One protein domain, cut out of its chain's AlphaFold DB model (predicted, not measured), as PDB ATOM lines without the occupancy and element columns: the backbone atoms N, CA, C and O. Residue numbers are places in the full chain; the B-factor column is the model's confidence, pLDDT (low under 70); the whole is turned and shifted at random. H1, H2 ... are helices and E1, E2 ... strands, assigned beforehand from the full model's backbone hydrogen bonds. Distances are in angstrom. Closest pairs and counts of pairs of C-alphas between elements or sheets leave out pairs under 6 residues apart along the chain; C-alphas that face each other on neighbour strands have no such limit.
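Overview. This is residues 137 to 180, 191 to 236 and 248 to 257 of the 446 residues of an uncharacterized protein of Hebeloma cylindrosporum h7 (UniProt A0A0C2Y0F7). A twisted sheet of five strands curls round one long helix, H2, which packs on one face of it. The short helices H1 and H3 lie at the two far ends of the longest axis, H1 beyond H2 and H3 beside the ends of E2 and E5. The printed part has 100 residues, with three named helices and five named strands in the order H1 E1 H2 E2 E3 E4 E5 H3; the class is mixed, helices and strands. The mixed sheet runs E1 E2 E3 E4 E5. The whole is compact, with a radius of gyration of the C-alphas of 13.2 A, and rounded, spanning 38 by 32 by 27 A.

Along the chain. Find C-alpha 137 at (-18.780, -1.955, -46.392), where H1 begins, residues 137 to 141. E1 is residues 146 to 148. From C-alpha 161 at (-30.684, -3.318, -30.692), H2 runs 25.8 A through residues 161 to 178. Past the first cut come E2, residues 193 to 202, 25.0 A long with a bend of 56 degrees at residue 196; E3, residues 206 to 213, 22.0 A; E4, residues 216 to 223, 22.7 A; and E5, residues 229 to 235, 16.9 A. H3, residues 251 to 257, ends at C-alpha 257 at (-47.887, -11.038, -32.476).

Arrangement. Look first at the sheet, whose edge strands are E1 and E5. E1 and E2 are parallel, with N 195 and O 147 2.9 A apart. E2 to E5 form a meander, each strand the antiparallel neighbour of the one before, in three hairpins: see N 196 and O 210 at 2.8 A, N 209 and O 220 at 2.8 A, and N 233 and O 219 at 2.8 A. H2 is on the sheet, making two layers, a helix on one face of a sheet; its closest C-alphas to E2 are those of Gln 161 and Ala 198, 5.4 A apart. H1 is not on the sheet; it is close to H2 but not clearly touching, the closest C-alphas being those of Leu 138 and Leu 170, 6.8 A. H3 is on the sheet at a height over the sheet of 9.1 A; its closest C-alphas to E2 are those of Ile 257 and Val 202, 6.9 A. H2 and H3 are apart. In H1, H2 and H3 every O i to N i+4 pair is within hydrogen-bond range.

Size, cuts and confidence. The two C-alphas farthest apart are those of Arg 140 and Ser 255, 38.7 A. Residues 181 to 190 are not printed, with 19.0 A from C-alpha 180 to 191; residues 237 to 247 are not printed, with 13.1 A from C-alpha 236 to 248. The link E1 to H2 is long, 12 residues. Residues 231 to 232 of E5 pair antiparallel with residues 248 to 249. The mean pLDDT of the printed part is 91.2, and residue 236 is under 70.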
ATOM      1  N   PHE A 137     -18.201  -2.105 -45.054       95.44
ATOM      2  CA  PHE A 137     -18.780  -1.955 -46.392       95.44
ATOM      3  C   PHE A 137     -20.164  -1.281 -46.353       95.44
ATOM      4  O   PHE A 137     -20.443  -0.375 -47.135       95.44
ATOM      5  N   LEU A 138     -20.995  -1.647 -45.370       96.44
ATOM      6  CA  LEU A 138     -22.345  -1.116 -45.208       96.44
ATOM      7  C   LEU A 138     -22.334   0.364 -44.804       96.44
ATOM      8  O   LEU A 138     -23.087   1.161 -45.359       96.44
ATOM      9  N   GLY A 139     -21.457   0.750 -43.873       95.94
ATOM     10  CA  GLY A 139     -21.312   2.148 -43.463       95.94
ATOM     11  C   GLY A 139     -20.858   3.050 -44.609       95.94
ATOM     12  O   GLY A 139     -21.376   4.160 -44.753       95.94
ATOM     13  N   ARG A 140     -19.951   2.559 -45.464       95.62
ATOM     14  CA  ARG A 140     -19.531   3.260 -46.686       95.62
ATOM     15  C   ARG A 140     -20.668   3.367 -47.701       95.62
ATOM     16  O   ARG A 140     -20.950   4.472 -48.157       95.62
ATOM     17  N   ALA A 141     -21.350   2.259 -47.994       93.69
ATOM     18  CA  ALA A 141     -22.441   2.208 -48.971       93.69
ATOM     19  C   ALA A 141     -23.648   3.080 -48.581       93.69
ATOM     20  O   ALA A 141     -24.341   3.615 -49.444       93.69
ATOM     21  N   LEU A 142     -23.900   3.254 -47.280       93.62
ATOM     22  CA  LEU A 142     -25.026   4.044 -46.771       93.62
ATOM     23  C   LEU A 142     -24.670   5.475 -46.370       93.62
ATOM     24  O   LEU A 142     -25.548   6.210 -45.900       93.62
ATOM     25  N   LYS A 143     -23.413   5.891 -46.550       93.44
ATOM     26  CA  LYS A 143     -22.939   7.218 -46.153       93.44
ATOM     27  C   LYS A 143     -23.795   8.309 -46.799       93.44
ATOM     28  O   LYS A 143     -23.965   8.358 -48.010       93.44
ATOM     29  N   GLY A 144     -24.364   9.184 -45.969       89.19
ATOM     30  CA  GLY A 144     -25.242  10.276 -46.409       89.19
ATOM     31  C   GLY A 144     -26.685   9.868 -46.738       89.19
ATOM     32  O   GLY A 144     -27.554  10.736 -46.743       89.19
ATOM     33  N   ARG A 145     -26.978   8.572 -46.924       89.62
ATOM     34  CA  ARG A 145     -28.327   8.066 -47.242       89.62
ATOM     35  C   ARG A 145     -29.111   7.707 -45.986       89.62
ATOM     36  O   ARG A 145     -30.173   8.274 -45.744       89.62
ATOM     37  N   PHE A 146     -28.579   6.824 -45.146       93.75
ATOM     38  CA  PHE A 146     -29.227   6.426 -43.893       93.75
ATOM     39  C   PHE A 146     -28.304   6.645 -42.703       93.75
ATOM     40  O   PHE A 146     -27.081   6.587 -42.822       93.75
ATOM     41  N   SER A 147     -28.890   6.887 -41.534       95.75
ATOM     42  CA  SER A 147     -28.132   6.983 -40.286       95.75
ATOM     43  C   SER A 147     -28.821   6.249 -39.140       95.75
ATOM     44  O   SER A 147     -30.016   5.957 -39.183       95.75
ATOM     45  N   ILE A 148     -28.047   5.935 -38.105       97.81
ATOM     46  CA  ILE A 148     -28.533   5.333 -36.863       97.81
ATOM     47  C   ILE A 148     -28.404   6.381 -35.761       97.81
ATOM     48  O   ILE A 148     -27.352   7.011 -35.616       97.81
ATOM     49  N   ALA A 149     -29.469   6.574 -34.987       97.19
ATOM     50  CA  ALA A 149     -29.489   7.529 -33.890       97.19
ATOM     51  C   ALA A 149     -28.391   7.243 -32.857       97.19
ATOM     52  O   ALA A 149     -28.113   6.093 -32.523       97.19
ATOM     53  N   ASN A 150     -27.801   8.309 -32.304       95.69
ATOM     54  CA  ASN A 150     -26.693   8.199 -31.348       95.69
ATOM     55  C   ASN A 150     -27.028   7.313 -30.131       95.69
ATOM     56  O   ASN A 150     -26.157   6.593 -29.656       95.69
ATOM     57  N   SER A 151     -28.280   7.312 -29.662       94.56
ATOM     58  CA  SER A 151     -28.735   6.484 -28.534       94.56
ATOM     59  C   SER A 151     -28.599   4.979 -28.797       94.56
ATOM     60  O   SER A 151     -28.140   4.243 -27.920       94.56
ATOM     61  N   LEU A 152     -28.921   4.521 -30.011       96.12
ATOM     62  CA  LEU A 152     -28.945   3.098 -30.367       96.12
ATOM     63  C   LEU A 152     -27.568   2.441 -30.386       96.12
ATOM     64  O   LEU A 152     -27.465   1.253 -30.095       96.12
ATOM     65  N   TRP A 153     -26.501   3.196 -30.657       96.62
ATOM     66  CA  TRP A 153     -25.128   2.671 -30.646       96.62
ATOM     67  C   TRP A 153     -24.736   2.053 -29.307       96.62
ATOM     68  O   TRP A 153     -23.911   1.142 -29.250       96.62
ATOM     69  N   SER A 154     -25.359   2.529 -28.233       94.50
ATOM     70  CA  SER A 154     -25.165   1.976 -26.906       94.50
ATOM     71  C   SER A 154     -26.020   0.733 -26.638       94.50
ATOM     72  O   SER A 154     -25.680  -0.026 -25.742       94.50
ATOM     73  N   SER A 155     -27.078   0.466 -27.411       95.69
ATOM     74  CA  SER A 155     -28.049  -0.606 -27.126       95.69
ATOM     75  C   SER A 155     -28.622  -0.482 -25.701       95.69
ATOM     76  O   SER A 155     -28.255  -1.245 -24.807       95.69
ATOM     77  N   PRO A 156     -29.414   0.578 -25.444       95.00
ATOM     78  CA  PRO A 156     -29.883   0.931 -24.104       95.00
ATOM     79  C   PRO A 156     -30.756  -0.130 -23.416       95.00
ATOM     80  O   PRO A 156     -30.682  -0.263 -22.190       95.00
ATOM     81  N   ASP A 157     -31.553  -0.878 -24.175       94.56
ATOM     82  CA  ASP A 157     -32.583  -1.776 -23.639       94.56
ATOM     83  C   ASP A 157     -32.314  -3.254 -23.923       94.56
ATOM     84  O   ASP A 157     -32.671  -4.106 -23.112       94.56
ATOM     85  N   ASN A 158     -31.667  -3.575 -25.045       94.00
ATOM     86  CA  ASN A 158     -31.331  -4.949 -25.414       94.00
ATOM     87  C   ASN A 158     -30.030  -4.977 -26.225       94.00
ATOM     88  O   ASN A 158     -29.883  -4.213 -27.175       94.00
ATOM     89  N   ASP A 159     -29.114  -5.890 -25.888       92.06
ATOM     90  CA  ASP A 159     -27.784  -6.034 -26.508       92.06
ATOM     91  C   ASP A 159     -27.824  -6.175 -28.043       92.06
ATOM     92  O   ASP A 159     -26.855  -5.843 -28.730       92.06
ATOM     93  N   LYS A 160     -28.944  -6.651 -28.606       94.31
ATOM     94  CA  LYS A 160     -29.135  -6.821 -30.051       94.31
ATOM     95  C   LYS A 160     -29.608  -5.555 -30.772       94.31
ATOM     96  O   LYS A 160     -29.540  -5.533 -31.997       94.31
ATOM     97  N   GLN A 161     -30.050  -4.499 -30.077       95.62
ATOM     98  CA  GLN A 161     -30.684  -3.318 -30.692       95.62
ATOM     99  C   GLN A 161     -29.869  -2.721 -31.839       95.62
ATOM    100  O   GLN A 161     -30.400  -2.479 -32.924       95.62
ATOM    101  N   ILE A 162     -28.570  -2.505 -31.617       96.88
ATOM    102  CA  ILE A 162     -27.709  -1.934 -32.653       96.88
ATOM    103  C   ILE A 162     -27.506  -2.894 -33.828       96.88
ATOM    104  O   ILE A 162     -27.514  -2.463 -34.976       96.88
ATOM    105  N   ILE A 163     -27.368  -4.194 -33.560       96.25
ATOM    106  CA  ILE A 163     -27.183  -5.215 -34.599       96.25
ATOM    107  C   ILE A 163     -28.441  -5.302 -35.465       96.25
ATOM    108  O   ILE A 163     -28.342  -5.332 -36.688       96.25
ATOM    109  N   ILE A 164     -29.620  -5.267 -34.847       97.62
ATOM    110  CA  ILE A 164     -30.910  -5.282 -35.538       97.62
ATOM    111  C   ILE A 164     -31.109  -4.014 -36.373       97.62
ATOM    112  O   ILE A 164     -31.499  -4.103 -37.535       97.62
ATOM    113  N   ALA A 165     -30.749  -2.839 -35.849       98.19
ATOM    114  CA  ALA A 165     -30.771  -1.597 -36.621       98.19
ATOM    115  C   ALA A 165     -29.841  -1.653 -37.851       98.19
ATOM    116  O   ALA A 165     -30.226  -1.230 -38.940       98.19
ATOM    117  N   ILE A 166     -28.630  -2.197 -37.691       98.00
ATOM    118  CA  ILE A 166     -27.657  -2.358 -38.779       98.00
ATOM    119  C   ILE A 166     -28.160  -3.361 -39.825       98.00
ATOM    120  O   ILE A 166     -28.110  -3.067 -41.016       98.00
ATOM    121  N   ARG A 167     -28.682  -4.518 -39.408       96.81
ATOM    122  CA  ARG A 167     -29.228  -5.529 -40.325       96.81
ATOM    123  C   ARG A 167     -30.466  -5.046 -41.062       96.81
ATOM    124  O   ARG A 167     -30.589  -5.297 -42.252       96.81
ATOM    125  N   PHE A 168     -31.333  -4.283 -40.406       96.88
ATOM    126  CA  PHE A 168     -32.440  -3.610 -41.080       96.88
ATOM    127  C   PHE A 168     -31.948  -2.678 -42.196       96.88
ATOM    128  O   PHE A 168     -32.510  -2.663 -43.291       96.88
ATOM    129  N   LEU A 169     -30.871  -1.924 -41.954       96.75
ATOM    130  CA  LEU A 169     -30.254  -1.094 -42.989       96.75
ATOM    131  C   LEU A 169     -29.575  -1.917 -44.095       96.75
ATOM    132  O   LEU A 169     -29.641  -1.508 -45.252       96.75
ATOM    133  N   LEU A 170     -28.982  -3.072 -43.772       96.38
ATOM    134  CA  LEU A 170     -28.461  -4.022 -44.764       96.38
ATOM    135  C   LEU A 170     -29.581  -4.539 -45.673       96.38
ATOM    136  O   LEU A 170     -29.439  -4.517 -46.889       96.38
ATOM    137  N   THR A 171     -30.713  -4.928 -45.091       94.44
ATOM    138  CA  THR A 171     -31.899  -5.372 -45.828       94.44
ATOM    139  C   THR A 171     -32.484  -4.247 -46.684       94.44
ATOM    140  O   THR A 171     -32.822  -4.463 -47.844       94.44
ATOM    141  N   LYS A 172     -32.515  -3.002 -46.187       91.50
ATOM    142  CA  LYS A 172     -32.872  -1.843 -47.025       91.50
ATOM    143  C   LYS A 172     -31.906  -1.629 -48.186       91.50
ATOM    144  O   LYS A 172     -32.365  -1.367 -49.293       91.50
ATOM    145  N   LEU A 173     -30.595  -1.719 -47.950       93.06
ATOM    146  CA  LEU A 173     -29.596  -1.619 -49.015       93.06
ATOM    147  C   LEU A 173     -29.811  -2.713 -50.059       93.06
ATOM    148  O   LEU A 173     -29.783  -2.413 -51.247       93.06
ATOM    149  N   PHE A 174     -30.077  -3.941 -49.612       93.06
ATOM    150  CA  PHE A 174     -30.332  -5.068 -50.493       93.06
ATOM    151  C   PHE A 174     -31.455  -4.767 -51.481       93.06
ATOM    152  O   PHE A 174     -31.219  -4.756 -52.685       93.06
ATOM    153  N   PHE A 175     -32.635  -4.394 -50.984       88.06
ATOM    154  CA  PHE A 175     -33.760  -4.065 -51.857       88.06
ATOM    155  C   PHE A 175     -33.503  -2.836 -52.739       88.06
ATOM    156  O   PHE A 175     -33.934  -2.818 -53.887       88.06
ATOM    157  N   LEU A 176     -32.774  -1.823 -52.259       86.94
ATOM    158  CA  LEU A 176     -32.410  -0.669 -53.094       86.94
ATOM    159  C   LEU A 176     -31.542  -1.067 -54.290       86.94
ATOM    160  O   LEU A 176     -31.743  -0.552 -55.389       86.94
ATOM    161  N   VAL A 177     -30.590  -1.977 -54.075       88.75
ATOM    162  CA  VAL A 177     -29.719  -2.507 -55.127       88.75
ATOM    163  C   VAL A 177     -30.518  -3.398 -56.076       88.75
ATOM    164  O   VAL A 177     -30.479  -3.178 -57.284       88.75
ATOM    165  N   SER A 178     -31.296  -4.346 -55.546       85.31
ATOM    166  CA  SER A 178     -32.083  -5.295 -56.344       85.31
ATOM    167  C   SER A 178     -33.144  -4.624 -57.217       85.31
ATOM    168  O   SER A 178     -33.443  -5.117 -58.298       85.31
ATOM    169  N   LEU A 179     -33.703  -3.492 -56.782       80.31
ATOM    170  CA  LEU A 179     -34.690  -2.734 -57.554       80.31
ATOM    171  C   LEU A 179     -34.057  -1.770 -58.572       80.31
ATOM    172  O   LEU A 179     -34.771  -0.958 -59.153       80.31
ATOM    173  N   GLY A 180     -32.732  -1.767 -58.744       77.56
ATOM    174  CA  GLY A 180     -32.049  -0.858 -59.672       77.56
ATOM    175  C   GLY A 180     -32.044   0.616 -59.241       77.56
ATOM    176  O   GLY A 180     -31.553   1.468 -59.974       77.56
ATOM    177  N   CYS A 191     -30.368  12.891 -46.391       71.62
ATOM    178  CA  CYS A 191     -30.573  11.724 -45.537       71.62
ATOM    179  C   CYS A 191     -32.013  11.206 -45.706       71.62
ATOM    180  O   CYS A 191     -32.968  11.844 -45.261       71.62
ATOM    181  N   ALA A 192     -32.153  10.057 -46.367       83.69
ATOM    182  CA  ALA A 192     -33.416   9.394 -46.669       83.69
ATOM    183  C   ALA A 192     -34.126   8.915 -45.393       83.69
ATOM    184  O   ALA A 192     -35.355   8.838 -45.345       83.69
ATOM    185  N   GLY A 193     -33.367   8.642 -44.328       91.94
ATOM    186  CA  GLY A 193     -33.936   8.502 -42.997       91.94
ATOM    187  C   GLY A 193     -32.967   8.045 -41.912       91.94
ATOM    188  O   GLY A 193     -31.794   7.753 -42.150       91.94
ATOM    189  N   VAL A 194     -33.490   7.997 -40.690       96.44
ATOM    190  CA  VAL A 194     -32.764   7.698 -39.458       96.44
ATOM    191  C   VAL A 194     -33.472   6.577 -38.709       96.44
ATOM    192  O   VAL A 194     -34.645   6.716 -38.356       96.44
ATOM    193  N   VAL A 195     -32.758   5.494 -38.404       97.81
ATOM    194  CA  VAL A 195     -33.231   4.489 -37.444       97.81
ATOM    195  C   VAL A 195     -33.122   5.098 -36.049       97.81
ATOM    196  O   VAL A 195     -32.022   5.391 -35.578       97.81
ATOM    197  N   ARG A 196     -34.266   5.358 -35.414       97.38
ATOM    198  CA  ARG A 196     -34.347   5.997 -34.093       97.38
ATOM    199  C   ARG A 196     -34.377   4.997 -32.960       97.38
ATOM    200  O   ARG A 196     -33.798   5.284 -31.916       97.38
ATOM    201  N   ASP A 197     -35.039   3.870 -33.177       97.31
ATOM    202  CA  ASP A 197     -35.218   2.856 -32.150       97.31
ATOM    203  C   ASP A 197     -35.405   1.455 -32.749       97.31
ATOM    204  O   ASP A 197     -35.832   1.323 -33.900       97.31
ATOM    205  N   ALA A 198     -35.097   0.431 -31.958       97.94
ATOM    206  CA  ALA A 198     -35.310  -0.979 -32.251       97.94
ATOM    207  C   ALA A 198     -35.787  -1.669 -30.966       97.94
ATOM    208  O   ALA A 198     -35.093  -1.635 -29.952       97.94
ATOM    209  N   GLN A 199     -36.964  -2.287 -30.993       96.94
ATOM    210  CA  GLN A 199     -37.575  -2.902 -29.814       96.94
ATOM    211  C   GLN A 199     -37.968  -4.343 -30.103       96.94
ATOM    212  O   GLN A 199     -38.603  -4.618 -31.117       96.94
ATOM    213  N   GLU A 200     -37.612  -5.254 -29.209       95.19
ATOM    214  CA  GLU A 200     -38.040  -6.648 -29.288       95.19
ATOM    215  C   GLU A 200     -39.524  -6.733 -28.905       95.19
ATOM    216  O   GLU A 200     -39.907  -6.312 -27.813       95.19
ATOM    217  N   ILE A 201     -40.361  -7.227 -29.818       94.00
ATOM    218  CA  ILE A 201     -41.807  -7.389 -29.601       94.00
ATOM    219  C   ILE A 201     -42.129  -8.847 -29.274       94.00
ATOM    220  O   ILE A 201     -42.875  -9.123 -28.338       94.00
ATOM    221  N   VAL A 202     -41.539  -9.777 -30.030       91.81
ATOM    222  CA  VAL A 202     -41.594 -11.217 -29.763       91.81
ATOM    223  C   VAL A 202     -40.170 -11.696 -29.550       91.81
ATOM    224  O   VAL A 202     -39.320 -11.540 -30.429       91.81
ATOM    225  N   LYS A 203     -39.913 -12.247 -28.361       91.12
ATOM    226  CA  LYS A 203     -38.568 -12.604 -27.909       91.12
ATOM    227  C   LYS A 203     -37.881 -13.552 -28.894       91.12
ATOM    228  O   LYS A 203     -38.361 -14.659 -29.103       91.12
ATOM    229  N   GLY A 204     -36.736 -13.139 -29.427       90.31
ATOM    230  CA  GLY A 204     -35.928 -13.921 -30.362       90.31
ATOM    231  C   GLY A 204     -36.422 -13.933 -31.811       90.31
ATOM    232  O   GLY A 204     -35.810 -14.614 -32.631       90.31
ATOM    233  N   GLU A 205     -37.520 -13.240 -32.137       92.31
ATOM    234  CA  GLU A 205     -38.234 -13.477 -33.398       92.31
ATOM    235  C   GLU A 205     -38.698 -12.222 -34.119       92.31
ATOM    236  O   GLU A 205     -38.396 -12.077 -35.299       92.31
ATOM    237  N   ILE A 206     -39.428 -11.319 -33.455       93.56
ATOM    238  CA  ILE A 206     -40.018 -10.140 -34.102       93.56
ATOM    239  C   ILE A 206     -39.573  -8.878 -33.388       93.56
ATOM    240  O   ILE A 206     -39.729  -8.728 -32.174       93.56
ATOM    241  N   TRP A 207     -39.075  -7.935 -34.179       96.06
ATOM    242  CA  TRP A 207     -38.630  -6.630 -33.721       96.06
ATOM    243  C   TRP A 207     -39.438  -5.520 -34.380       96.06
ATOM    244  O   TRP A 207     -39.910  -5.650 -35.505       96.06
ATOM    245  N   ARG A 208     -39.576  -4.396 -33.683       96.19
ATOM    246  CA  ARG A 208     -40.145  -3.157 -34.201       96.19
ATOM    247  C   ARG A 208     -39.048  -2.119 -34.369       96.19
ATOM    248  O   ARG A 208     -38.399  -1.740 -33.397       96.19
ATOM    249  N   ILE A 209     -38.886  -1.615 -35.585       97.19
ATOM    250  CA  ILE A 209     -37.988  -0.511 -35.914       97.19
ATOM    251  C   ILE A 209     -38.777   0.788 -35.996       97.19
ATOM    252  O   ILE A 209     -39.725   0.884 -36.774       97.19
ATOM    253  N   THR A 210     -38.337   1.813 -35.270       97.25
ATOM    254  CA  THR A 210     -38.824   3.188 -35.443       97.25
ATOM    255  C   THR A 210     -37.898   3.924 -36.403       97.25
ATOM    256  O   THR A 210     -36.723   4.152 -36.107       97.25
ATOM    257  N   PHE A 211     -38.421   4.315 -37.560       95.25
ATOM    258  CA  PHE A 211     -37.669   4.937 -38.642       95.25
ATOM    259  C   PHE A 211     -38.224   6.324 -38.958       95.25
ATOM    260  O   PHE A 211     -39.405   6.487 -39.251       95.25
ATOM    261  N   HIS A 212     -37.367   7.340 -38.912       94.31
ATOM    262  CA  HIS A 212     -37.733   8.714 -39.243       94.31
ATOM    263  C   HIS A 212     -37.256   9.040 -40.650       94.31
ATOM    264  O   HIS A 212     -36.068   8.938 -40.934       94.31
ATOM    265  N   SER A 213     -38.163   9.473 -41.513       89.94
ATOM    266  CA  SER A 213     -37.861   9.918 -42.876       89.94
ATOM    267  C   SER A 213     -38.380  11.336 -43.098       89.94
ATOM    268  O   SER A 213     -39.081  11.882 -42.245       89.94
ATOM    269  N   SER A 214     -38.100  11.921 -44.265       86.00
ATOM    270  CA  SER A 214     -38.753  13.165 -44.700       86.00
ATOM    271  C   SER A 214     -40.282  13.041 -44.758       86.00
ATOM    272  O   SER A 214     -40.976  14.024 -44.527       86.00
ATOM    273  N   SER A 215     -40.801  11.832 -45.004       84.25
ATOM    274  CA  SER A 215     -42.241  11.532 -45.042       84.25
ATOM    275  C   SER A 215     -42.891  11.328 -43.665       84.25
ATOM    276  O   SER A 215     -44.083  11.050 -43.592       84.25
ATOM    277  N   GLY A 216     -42.127  11.444 -42.573       88.62
ATOM    278  CA  GLY A 216     -42.612  11.238 -41.208       88.62
ATOM    279  C   GLY A 216     -42.049   9.985 -40.537       88.62
ATOM    280  O   GLY A 216     -41.033   9.419 -40.965       88.62
ATOM    281  N   ILE A 217     -42.702   9.589 -39.442       91.75
ATOM    282  CA  ILE A 217     -42.310   8.461 -38.591       91.75
ATOM    283  C   ILE A 217     -43.024   7.196 -39.070       91.75
ATOM    284  O   ILE A 217     -44.250   7.159 -39.200       91.75
ATOM    285  N   ARG A 218     -42.237   6.150 -39.317       90.50
ATOM    286  CA  ARG A 218     -42.694   4.825 -39.735       90.50
ATOM    287  C   ARG A 218     -42.239   3.784 -38.723       90.50
ATOM    288  O   ARG A 218     -41.125   3.864 -38.205       90.50
ATOM    289  N   PHE A 219     -43.090   2.801 -38.481       92.31
ATOM    290  CA  PHE A 219     -42.807   1.648 -37.642       92.31
ATOM    291  C   PHE A 219     -42.800   0.399 -38.512       92.31
ATOM    292  O   PHE A 219     -43.813   0.070 -39.122       92.31
ATOM    293  N   PHE A 220     -41.672  -0.297 -38.561       92.38
ATOM    294  CA  PHE A 220     -41.538  -1.546 -39.305       92.38
ATOM    295  C   PHE A 220     -41.508  -2.715 -38.330       92.38
ATOM    296  O   PHE A 220     -40.692  -2.710 -37.411       92.38
ATOM    297  N   HIS A 221     -42.367  -3.708 -38.531       92.25
ATOM    298  CA  HIS A 221     -42.247  -5.004 -37.868       92.25
ATOM    299  C   HIS A 221     -41.365  -5.885 -38.741       92.25
ATOM    300  O   HIS A 221     -41.634  -6.017 -39.935       92.25
ATOM    301  N   ILE A 222     -40.302  -6.437 -38.165       93.31
ATOM    302  CA  ILE A 222     -39.272  -7.185 -38.883       93.31
ATOM    303  C   ILE A 222     -38.996  -8.533 -38.216       93.31
ATOM    304  O   ILE A 222     -39.140  -8.662 -36.999       93.31
ATOM    305  N   ILE A 223     -38.542  -9.508 -39.000       93.44
ATOM    306  CA  ILE A 223     -38.065 -10.807 -38.499       93.44
ATOM    307  C   ILE A 223     -36.627 -10.647 -37.998       93.44
ATOM    308  O   ILE A 223     -35.779 -10.149 -38.724       93.44
ATOM    309  N   GLU A 224     -36.304 -11.090 -36.784       94.69
ATOM    310  CA  GLU A 224     -34.974 -10.929 -36.176       94.69
ATOM    311  C   GLU A 224     -33.854 -11.509 -37.056       94.69
ATOM    312  O   GLU A 224     -32.791 -10.902 -37.220       94.69
ATOM    313  N   ALA A 225     -34.098 -12.696 -37.615       93.31
ATOM    314  CA  ALA A 225     -33.100 -13.464 -38.346       93.31
ATOM    315  C   ALA A 225     -32.633 -12.765 -39.634       93.31
ATOM    316  O   ALA A 225     -31.428 -12.709 -39.876       93.31
ATOM    317  N   THR A 226     -33.566 -12.220 -40.421       93.31
ATOM    318  CA  THR A 226     -33.308 -11.637 -41.754       93.31
ATOM    319  C   THR A 226     -33.471 -10.114 -41.786       93.31
ATOM    320  O   THR A 226     -33.030  -9.442 -42.715       93.31
ATOM    321  N   CYS A 227     -34.100  -9.535 -40.764       94.62
ATOM    322  CA  CYS A 227     -34.546  -8.141 -40.716       94.62
ATOM    323  C   CYS A 227     -35.439  -7.728 -41.897       94.62
ATOM    324  O   CYS A 227     -35.566  -6.537 -42.191       94.62
ATOM    325  N   GLU A 228     -36.067  -8.701 -42.558       90.69
ATOM    326  CA  GLU A 228     -37.122  -8.451 -43.533       90.69
ATOM    327  C   GLU A 228     -38.368  -7.928 -42.841       90.69
ATOM    328  O   GLU A 228     -38.706  -8.341 -41.730       90.69
ATOM    329  N   VAL A 229     -39.027  -6.984 -43.503       89.81
ATOM    330  CA  VAL A 229     -40.237  -6.346 -43.002       89.81
ATOM    331  C   VAL A 229     -41.417  -7.272 -43.272       89.81
ATOM    332  O   VAL A 229     -41.572  -7.752 -44.387       89.81
ATOM    333  N   VAL A 230     -42.255  -7.491 -42.258       87.00
ATOM    334  CA  VAL A 230     -43.522  -8.241 -42.359       87.00
ATOM    335  C   VAL A 230     -44.749  -7.333 -42.269       87.00
ATOM    336  O   VAL A 230     -45.848  -7.716 -42.665       87.00
ATOM    337  N   GLY A 231     -44.575  -6.104 -41.773       85.31
ATOM    338  CA  GLY A 231     -45.610  -5.075 -41.807       85.31
ATOM    339  C   GLY A 231     -45.092  -3.685 -41.464       85.31
ATOM    340  O   GLY A 231     -44.043  -3.518 -40.837       85.31
ATOM    341  N   GLU A 232     -45.861  -2.677 -41.860       86.12
ATOM    342  CA  GLU A 232     -45.532  -1.261 -41.691       86.12
ATOM    343  C   GLU A 232     -46.712  -0.515 -41.058       86.12
ATOM    344  O   GLU A 232     -47.870  -0.740 -41.398       86.12
ATOM    345  N   ALA A 233     -46.429   0.401 -40.137       84.69
ATOM    346  CA  ALA A 233     -47.402   1.361 -39.631       84.69
ATOM    347  C   ALA A 233     -46.844   2.777 -39.785       84.69
ATOM    348  O   ALA A 233     -45.678   3.032 -39.481       84.69
ATOM    349  N   THR A 234     -47.672   3.720 -40.228       81.50
ATOM    350  CA  THR A 234     -47.270   5.124 -40.386       81.50
ATOM    351  C   THR A 234     -47.976   5.989 -39.353       81.50
ATOM    352  O   THR A 234     -49.196   5.930 -39.198       81.50
ATOM    353  N   GLN A 235     -47.219   6.828 -38.651       72.50
ATOM    354  CA  GLN A 235     -47.784   7.821 -37.745       72.50
ATOM    355  C   GLN A 235     -48.194   9.050 -38.570       72.50
ATOM    356  O   GLN A 235     -47.379   9.948 -38.762       72.50
ATOM    357  N   GLY A 236     -49.418   9.089 -39.119       59.38
ATOM    358  CA  GLY A 236     -49.864  10.316 -39.803       59.38
ATOM    359  C   GLY A 236     -51.069  10.288 -40.745       59.38
ATOM    360  O   GLY A 236     -51.491  11.365 -41.143       59.38
ATOM    361  N   ASN A 248     -50.494  -1.765 -41.150       77.75
ATOM    362  CA  ASN A 248     -50.599  -2.547 -42.376       77.75
ATOM    363  C   ASN A 248     -49.796  -3.843 -42.195       77.75
ATOM    364  O   ASN A 248     -48.613  -3.929 -42.535       77.75
ATOM    365  N   LEU A 249     -50.433  -4.813 -41.544       78.69
ATOM    366  CA  LEU A 249     -49.887  -6.128 -41.235       78.69
ATOM    367  C   LEU A 249     -50.932  -7.180 -41.608       78.69
ATOM    368  O   LEU A 249     -52.112  -7.011 -41.297       78.69
ATOM    369  N   ARG A 250     -50.507  -8.276 -42.246       81.19
ATOM    370  CA  ARG A 250     -51.398  -9.399 -42.569       81.19
ATOM    371  C   ARG A 250     -52.079  -9.940 -41.304       81.19
ATOM    372  O   ARG A 250     -51.532  -9.889 -40.197       81.19
ATOM    373  N   ALA A 251     -53.297 -10.451 -41.465       80.38
ATOM    374  CA  ALA A 251     -54.133 -10.908 -40.353       80.38
ATOM    375  C   ALA A 251     -53.484 -12.042 -39.528       80.38
ATOM    376  O   ALA A 251     -53.641 -12.097 -38.311       80.38
ATOM    377  N   ASP A 252     -52.717 -12.926 -40.165       82.00
ATOM    378  CA  ASP A 252     -51.977 -14.001 -39.493       82.00
ATOM    379  C   ASP A 252     -50.806 -13.469 -38.655       82.00
ATOM    380  O   ASP A 252     -50.642 -13.877 -37.510       82.00
ATOM    381  N   TRP A 253     -50.025 -12.522 -39.179       87.31
ATOM    382  CA  TRP A 253     -48.915 -11.900 -38.461       87.31
ATOM    383  C   TRP A 253     -49.405 -11.061 -37.284       87.31
ATOM    384  O   TRP A 253     -48.827 -11.120 -36.202       87.31
ATOM    385  N   SER A 254     -50.490 -10.305 -37.463       88.12
ATOM    386  CA  SER A 254     -51.113  -9.567 -36.358       88.12
ATOM    387  C   SER A 254     -51.642 -10.515 -35.282       88.12
ATOM    388  O   SER A 254     -51.362 -10.291 -34.106       88.12
ATOM    389  N   SER A 255     -52.298 -11.612 -35.675       87.88
ATOM    390  CA  SER A 255     -52.743 -12.662 -34.746       87.88
ATOM    391  C   SER A 255     -51.566 -13.324 -34.022       87.88
ATOM    392  O   SER A 255     -51.625 -13.534 -32.815       87.88
ATOM    393  N   TYR A 256     -50.473 -13.618 -34.730       87.75
ATOM    394  CA  TYR A 256     -49.256 -14.196 -34.158       87.75
ATOM    395  C   TYR A 256     -48.650 -13.295 -33.085       87.75
ATOM    396  O   TYR A 256     -48.428 -13.734 -31.958       87.75
ATOM    397  N   ILE A 257     -48.441 -12.017 -33.413       88.50
ATOM    398  CA  ILE A 257     -47.887 -11.038 -32.476       88.50
ATOM    399  C   ILE A 257     -48.830 -10.854 -31.279       88.50
ATOM    400  O   ILE A 257     -48.368 -10.877 -30.140       88.50
TER     401      ILE A 257